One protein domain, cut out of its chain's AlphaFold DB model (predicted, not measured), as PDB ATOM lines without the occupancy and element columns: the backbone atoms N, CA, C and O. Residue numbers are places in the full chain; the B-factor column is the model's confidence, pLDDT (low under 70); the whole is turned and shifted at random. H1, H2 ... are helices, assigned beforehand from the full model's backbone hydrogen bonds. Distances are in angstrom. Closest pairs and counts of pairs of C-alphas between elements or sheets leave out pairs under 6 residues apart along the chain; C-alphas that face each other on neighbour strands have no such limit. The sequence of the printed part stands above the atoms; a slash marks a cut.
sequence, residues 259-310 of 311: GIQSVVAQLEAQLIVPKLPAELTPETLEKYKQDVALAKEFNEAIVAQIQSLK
ATOM      1  N   GLY A 259     118.375 132.976 212.752       63.97
ATOM      2  CA  GLY A 259     117.714 133.210 214.044       63.97
ATOM      3  C   GLY A 259     118.172 134.472 214.793       63.97
ATOM      4  O   GLY A 259     117.436 134.969 215.637       63.97
ATOM      5  N   ILE A 260     119.359 135.007 214.485       66.56
ATOM      6  CA  ILE A 260     119.939 136.201 215.129       66.56
ATOM      7  C   ILE A 260     119.579 137.479 214.353       66.56
ATOM      8  O   ILE A 260     119.526 138.561 214.932       66.56
ATOM      9  N   GLN A 261     119.244 137.364 213.065       69.06
ATOM     10  CA  GLN A 261     118.881 138.507 212.216       69.06
ATOM     11  C   GLN A 261     117.646 139.270 212.721       69.06
ATOM     12  O   GLN A 261     117.619 140.496 212.662       69.06
ATOM     13  N   SER A 262     116.648 138.573 213.274       70.50
ATOM     14  CA  SER A 262     115.464 139.216 213.861       70.50
ATOM     15  C   SER A 262     115.793 140.000 215.136       70.50
ATOM     16  O   SER A 262     115.217 141.059 215.369       70.50
ATOM     17  N   VAL A 263     116.751 139.516 215.932       72.75
ATOM     18  CA  VAL A 263     117.233 140.189 217.148       72.75
ATOM     19  C   VAL A 263     118.066 141.416 216.785       72.75
ATOM     20  O   VAL A 263     117.892 142.474 217.383       72.75
ATOM     21  N   VAL A 264     118.917 141.312 215.762       71.31
ATOM     22  CA  VAL A 264     119.696 142.448 215.246       71.31
ATOM     23  C   VAL A 264     118.769 143.533 214.700       71.31
ATOM     24  O   VAL A 264     118.915 144.685 215.088       71.31
ATOM     25  N   ALA A 265     117.749 143.175 213.913       73.81
ATOM     26  CA  ALA A 265     116.772 144.142 213.408       73.81
ATOM     27  C   ALA A 265     115.984 144.843 214.536       73.81
ATOM     28  O   ALA A 265     115.689 146.034 214.442       73.81
ATOM     29  N   GLN A 266     115.662 144.131 215.624       78.06
ATOM     30  CA  GLN A 266     115.025 144.731 216.804       78.06
ATOM     31  C   GLN A 266     115.957 145.690 217.555       78.06
ATOM     32  O   GLN A 266     115.490 146.719 218.039       78.06
ATOM     33  N   LEU A 267     117.250 145.372 217.648       74.81
ATOM     34  CA  LEU A 267     118.256 146.234 218.274       74.81
ATOM     35  C   LEU A 267     118.553 147.474 217.416       74.81
ATOM     36  O   LEU A 267     118.650 148.576 217.945       74.81
ATOM     37  N   GLU A 268     118.613 147.329 216.092       75.25
ATOM     38  CA  GLU A 268     118.790 148.449 215.157       75.25
ATOM     39  C   GLU A 268     117.603 149.422 215.187       75.25
ATOM     40  O   GLU A 268     117.793 150.635 215.120       75.25
ATOM     41  N   ALA A 269     116.378 148.919 215.373       75.56
ATOM     42  CA  ALA A 269     115.185 149.755 215.508       75.56
ATOM     43  C   ALA A 269     115.165 150.608 216.794       75.56
ATOM     44  O   ALA A 269     114.369 151.543 216.887       75.56
ATOM     45  N   GLN A 270     116.016 150.304 217.781       76.19
ATOM     46  CA  GLN A 270     116.127 151.065 219.031       76.19
ATOM     47  C   GLN A 270     117.139 152.218 218.948       76.19
ATOM     48  O   GLN A 270     117.233 152.994 219.896       76.19
ATOM     49  N   LEU A 271     117.876 152.365 217.840       74.88
ATOM     50  CA  LEU A 271     118.865 153.432 217.678       74.88
ATOM     51  C   LEU A 271     118.214 154.822 217.740       74.88
ATOM     52  O   LEU A 271     117.236 155.115 217.048       74.88
ATOM     53  N   ILE A 272     118.792 155.705 218.555       76.75
ATOM     54  CA  ILE A 272     118.278 157.061 218.766       76.75
ATOM     55  C   ILE A 272     118.938 158.009 217.765       76.75
ATOM     56  O   ILE A 272     120.164 158.132 217.724       76.75
ATOM     57  N   VAL A 273     118.114 158.726 216.992       76.19
ATOM     58  CA  VAL A 273     118.553 159.821 216.116       76.19
ATOM     59  C   VAL A 273     118.047 161.146 216.697       76.19
ATOM     60  O   VAL A 273     116.851 161.440 216.583       76.19
ATOM     61  N   PRO A 274     118.913 161.949 217.344       74.31
ATOM     62  CA  PRO A 274     118.511 163.240 217.886       74.31
ATOM     63  C   PRO A 274     118.123 164.186 216.742       74.31
ATOM     64  O   PRO A 274     118.829 164.309 215.739       74.31
ATOM     65  N   LYS A 275     116.969 164.845 216.876       73.81
ATOM     66  CA  LYS A 275     116.461 165.799 215.880       73.81
ATOM     67  C   LYS A 275     117.107 167.163 216.095       73.81
ATOM     68  O   LYS A 275     117.209 167.614 217.233       73.81
ATOM     69  N   LEU A 276     117.497 167.832 215.009       73.31
ATOM     70  CA  LEU A 276     118.020 169.196 215.100       73.31
ATOM     71  C   LEU A 276     116.953 170.141 215.692       73.31
ATOM     72  O   LEU A 276     115.800 170.088 215.249       73.31
ATOM     73  N   PRO A 277     117.314 171.019 216.647       72.94
ATOM     74  CA  PRO A 277     116.399 172.036 217.149       72.94
ATOM     75  C   PRO A 277     116.071 173.049 216.045       72.94
ATOM     76  O   PRO A 277     116.942 173.443 215.270       72.94
ATOM     77  N   ALA A 278     114.809 173.479 215.984       70.31
ATOM     78  CA  ALA A 278     114.319 174.417 214.968       70.31
ATOM     79  C   ALA A 278     114.873 175.847 215.135       70.31
ATOM     80  O   ALA A 278     114.902 176.610 214.174       70.31
ATOM     81  N   GLU A 279     115.343 176.196 216.335       65.81
ATOM     82  CA  GLU A 279     115.898 177.510 216.664       65.81
ATOM     83  C   GLU A 279     117.318 177.353 217.231       65.81
ATOM     84  O   GLU A 279     117.533 176.642 218.219       65.81
ATOM     85  N   LEU A 280     118.302 178.013 216.605       63.19
ATOM     86  CA  LEU A 280     119.699 178.038 217.053       63.19
ATOM     87  C   LEU A 280     119.923 179.175 218.058       63.19
ATOM     88  O   LEU A 280     120.373 180.263 217.707       63.19
ATOM     89  N   THR A 281     119.636 178.899 219.325       80.00
ATOM     90  CA  THR A 281     120.098 179.703 220.462       80.00
ATOM     91  C   THR A 281     121.264 178.968 221.140       80.00
ATOM     92  O   THR A 281     121.376 177.747 221.001       80.00
ATOM     93  N   PRO A 282     122.166 179.656 221.863       73.81
ATOM     94  CA  PRO A 282     123.278 178.987 222.545       73.81
ATOM     95  C   PRO A 282     122.797 177.909 223.532       73.81
ATOM     96  O   PRO A 282     123.383 176.830 223.592       73.81
ATOM     97  N   GLU A 283     121.673 178.141 224.213       73.50
ATOM     98  CA  GLU A 283     121.074 177.188 225.155       73.50
ATOM     99  C   GLU A 283     120.480 175.949 224.461       73.50
ATOM    100  O   GLU A 283     120.610 174.831 224.965       73.50
ATOM    101  N   THR A 284     119.849 176.105 223.290       76.62
ATOM    102  CA  THR A 284     119.323 174.959 222.524       76.62
ATOM    103  C   THR A 284     120.440 174.137 221.889       76.62
ATOM    104  O   THR A 284     120.307 172.922 221.748       76.62
ATOM    105  N   LEU A 285     121.568 174.769 221.561       75.62
ATOM    106  CA  LEU A 285     122.747 174.104 221.014       75.62
ATOM    107  C   LEU A 285     123.482 173.282 222.082       75.62
ATOM    108  O   LEU A 285     123.924 172.169 221.799       75.62
ATOM    109  N   GLU A 286     123.582 173.788 223.313       80.38
ATOM    110  CA  GLU A 286     124.139 173.032 224.442       80.38
ATOM    111  C   GLU A 286     123.280 171.820 224.808       80.38
ATOM    112  O   GLU A 286     123.820 170.722 224.951       80.38
ATOM    113  N   LYS A 287     121.951 171.979 224.859       79.38
ATOM    114  CA  LYS A 287     121.025 170.852 225.063       79.38
ATOM    115  C   LYS A 287     121.137 169.815 223.946       79.38
ATOM    116  O   LYS A 287     121.295 168.634 224.226       79.38
ATOM    117  N   TYR A 288     121.185 170.252 222.687       78.25
ATOM    118  CA  TYR A 288     121.369 169.340 221.556       78.25
ATOM    119  C   TYR A 288     122.709 168.592 221.616       78.25
ATOM    120  O   TYR A 288     122.766 167.405 221.312       78.25
ATOM    121  N   LYS A 289     123.799 169.241 222.046       81.88
ATOM    122  CA  LYS A 289     125.091 168.564 222.256       81.88
ATOM    123  C   LYS A 289     125.017 167.493 223.344       81.88
ATOM    124  O   LYS A 289     125.622 166.438 223.172       81.88
ATOM    125  N   GLN A 290     124.292 167.753 224.433       83.25
ATOM    126  CA  GLN A 290     124.063 166.770 225.495       83.25
ATOM    127  C   GLN A 290     123.220 165.593 224.986       83.25
ATOM    128  O   GLN A 290     123.606 164.445 225.186       83.25
ATOM    129  N   ASP A 291     122.150 165.864 224.237       76.50
ATOM    130  CA  ASP A 291     121.300 164.830 223.636       76.50
ATOM    131  C   ASP A 291     122.065 163.979 222.610       76.50
ATOM    132  O   ASP A 291     121.906 162.760 222.562       76.50
ATOM    133  N   VAL A 292     122.948 164.595 221.817       78.62
ATOM    134  CA  VAL A 292     123.835 163.890 220.877       78.62
ATOM    135  C   VAL A 292     124.857 163.028 221.613       78.62
ATOM    136  O   VAL A 292     125.126 161.912 221.173       78.62
ATOM    137  N   ALA A 293     125.420 163.510 222.724       78.69
ATOM    138  CA  ALA A 293     126.353 162.730 223.533       78.69
ATOM    139  C   ALA A 293     125.667 161.499 224.152       78.69
ATOM    140  O   ALA A 293     126.177 160.391 224.012       78.69
ATOM    141  N   LEU A 294     124.471 161.669 224.724       80.00
ATOM    142  CA  LEU A 294     123.681 160.567 225.285       80.00
ATOM    143  C   LEU A 294     123.240 159.563 224.212       80.00
ATOM    144  O   LEU A 294     123.355 158.354 224.406       80.00
ATOM    145  N   ALA A 295     122.779 160.048 223.055       74.00
ATOM    146  CA  ALA A 295     122.422 159.185 221.931       74.00
ATOM    147  C   ALA A 295     123.638 158.403 221.414       74.00
ATOM    148  O   ALA A 295     123.506 157.244 221.031       74.00
ATOM    149  N   LYS A 296     124.830 159.009 221.432       78.88
ATOM    150  CA  LYS A 296     126.073 158.344 221.041       78.88
ATOM    151  C   LYS A 296     126.447 157.228 222.017       78.88
ATOM    152  O   LYS A 296     126.692 156.119 221.559       78.88
ATOM    153  N   GLU A 297     126.421 157.483 223.324       79.94
ATOM    154  CA  GLU A 297     126.700 156.460 224.346       79.94
ATOM    155  C   GLU A 297     125.711 155.286 224.264       79.94
ATOM    156  O   GLU A 297     126.105 154.119 224.298       79.94
ATOM    157  N   PHE A 298     124.422 155.584 224.081       78.19
ATOM    158  CA  PHE A 298     123.383 154.566 223.940       78.19
ATOM    159  C   PHE A 298     123.540 153.738 222.653       78.19
ATOM    160  O   PHE A 298     123.485 152.507 222.687       78.19
ATOM    161  N   ASN A 299     123.796 154.395 221.519       80.00
ATOM    162  CA  ASN A 299     123.996 153.715 220.240       80.00
ATOM    163  C   ASN A 299     125.290 152.881 220.238       80.00
ATOM    164  O   ASN A 299     125.306 151.789 219.675       80.00
ATOM    165  N   GLU A 300     126.358 153.338 220.899       79.75
ATOM    166  CA  GLU A 300     127.591 152.560 221.078       79.75
ATOM    167  C   GLU A 300     127.345 151.279 221.890       79.75
ATOM    168  O   GLU A 300     127.854 150.219 221.520       79.75
ATOM    169  N   ALA A 301     126.503 151.333 222.930       79.38
ATOM    170  CA  ALA A 301     126.115 150.152 223.703       79.38
ATOM    171  C   ALA A 301     125.314 149.133 222.868       79.38
ATOM    172  O   ALA A 301     125.604 147.935 222.913       79.38
ATOM    173  N   ILE A 302     124.363 149.600 222.050       74.81
ATOM    174  CA  ILE A 302     123.600 148.744 221.125       74.81
ATOM    175  C   ILE A 302     124.530 148.100 220.091       74.81
ATOM    176  O   ILE A 302     124.454 146.896 219.841       74.81
ATOM    177  N   VAL A 303     125.449 148.874 219.510       77.81
ATOM    178  CA  VAL A 303     126.413 148.364 218.527       77.81
ATOM    179  C   VAL A 303     127.350 147.333 219.158       77.81
ATOM    180  O   VAL A 303     127.610 146.300 218.539       77.81
ATOM    181  N   ALA A 304     127.811 147.548 220.392       78.50
ATOM    182  CA  ALA A 304     128.610 146.570 221.127       78.50
ATOM    183  C   ALA A 304     127.826 145.271 221.390       78.50
ATOM    184  O   ALA A 304     128.367 144.174 221.226       78.50
ATOM    185  N   GLN A 305     126.532 145.373 221.711       79.81
ATOM    186  CA  GLN A 305     125.655 144.216 221.883       79.81
ATOM    187  C   GLN A 305     125.470 143.443 220.569       79.81
ATOM    188  O   GLN A 305     125.635 142.223 220.553       79.81
ATOM    189  N   ILE A 306     125.235 144.132 219.449       73.88
ATOM    190  CA  ILE A 306     125.151 143.515 218.113       73.88
ATOM    191  C   ILE A 306     126.476 142.838 217.734       73.88
ATOM    192  O   ILE A 306     126.480 141.747 217.166       73.88
ATOM    193  N   GLN A 307     127.615 143.451 218.065       76.19
ATOM    194  CA  GLN A 307     128.932 142.861 217.823       76.19
ATOM    195  C   GLN A 307     129.183 141.612 218.676       76.19
ATOM    196  O   GLN A 307     129.752 140.656 218.163       76.19
ATOM    197  N   SER A 308     128.710 141.572 219.925       77.19
ATOM    198  CA  SER A 308     128.808 140.381 220.790       77.19
ATOM    199  C   SER A 308     127.992 139.184 220.285       77.19
ATOM    200  O   SER A 308     128.314 138.040 220.595       77.19
ATOM    201  N   LEU A 309     126.969 139.438 219.461       70.31
ATOM    202  CA  LEU A 309     126.155 138.409 218.809       70.31
ATOM    203  C   LEU A 309     126.818 137.835 217.541       70.31
ATOM    204  O   LEU A 309     126.309 136.870 216.969       70.31
ATOM    205  N   LYS A 310     127.951 138.403 217.097       67.12
ATOM    206  CA  LYS A 310     128.776 137.857 216.012       67.12
ATOM    207  C   LYS A 310     129.711 136.777 216.583       67.12
ATOM    208  O   LYS A 310     130.779 137.102 217.094       67.12
TER     209      LYS A 310
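AT A GLANCE: This is residues 259 to 310 of the 311 residues of an uncharacterized protein of Pseudomonas reidholzensis (UniProt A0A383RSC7). What is the main picture? A lopsided helical hairpin in the shape of a rod: one limb is the long helix H2, and the other is the short helix H1 followed by a long stretch with no named element, residues 269 to 281, with H1 beside the last part of H2 and the rod's length running from Gly 259 in H1 to Thr 281 just before H2. What are the figures? The printed part has 52 residues, with H1 then H2, no named strand, and the class all helix. It is only just loose, close to extended, with a radius of gyration of the C-alphas of 14.4 A and spans of 47 by 16 by 8 A.

IN THESE COORDINATES: Where is H2? It holds residues 282 to 308, 39.0 A from C-alpha 282 at (123.278, 178.987, 222.545) to C-alpha 308 at (128.808, 140.381, 220.790). Where is H1? It holds residues 259 to 268, 15.3 A long, from C-alpha 259 at (117.714, 133.210, 214.044).

HOW THE PARTS SIT: How does H1 stand to H2? They touch, H2 with residues 302 to 306 alone, and form a helical hairpin; the closest C-alphas, of Val 264 and Ile 306, are 6.3 A apart. They run opposite ways at a shallow tilt of 8 degrees. Are the backbones in range? In H2 every O i to N i+4 pair is within hydrogen-bond range; in H1, 5 of 6 are.

THE WHOLE: How large is it? The two C-alphas farthest apart, of Gly 259 and Thr 281, are 47.0 A apart. Is it whole? The printed part has no cut, and H1 to H2 is a long link of 13 residues. Where is confidence low? The model's pLDDT is under 70 at residues 259 to 261, 279 to 280 and 310.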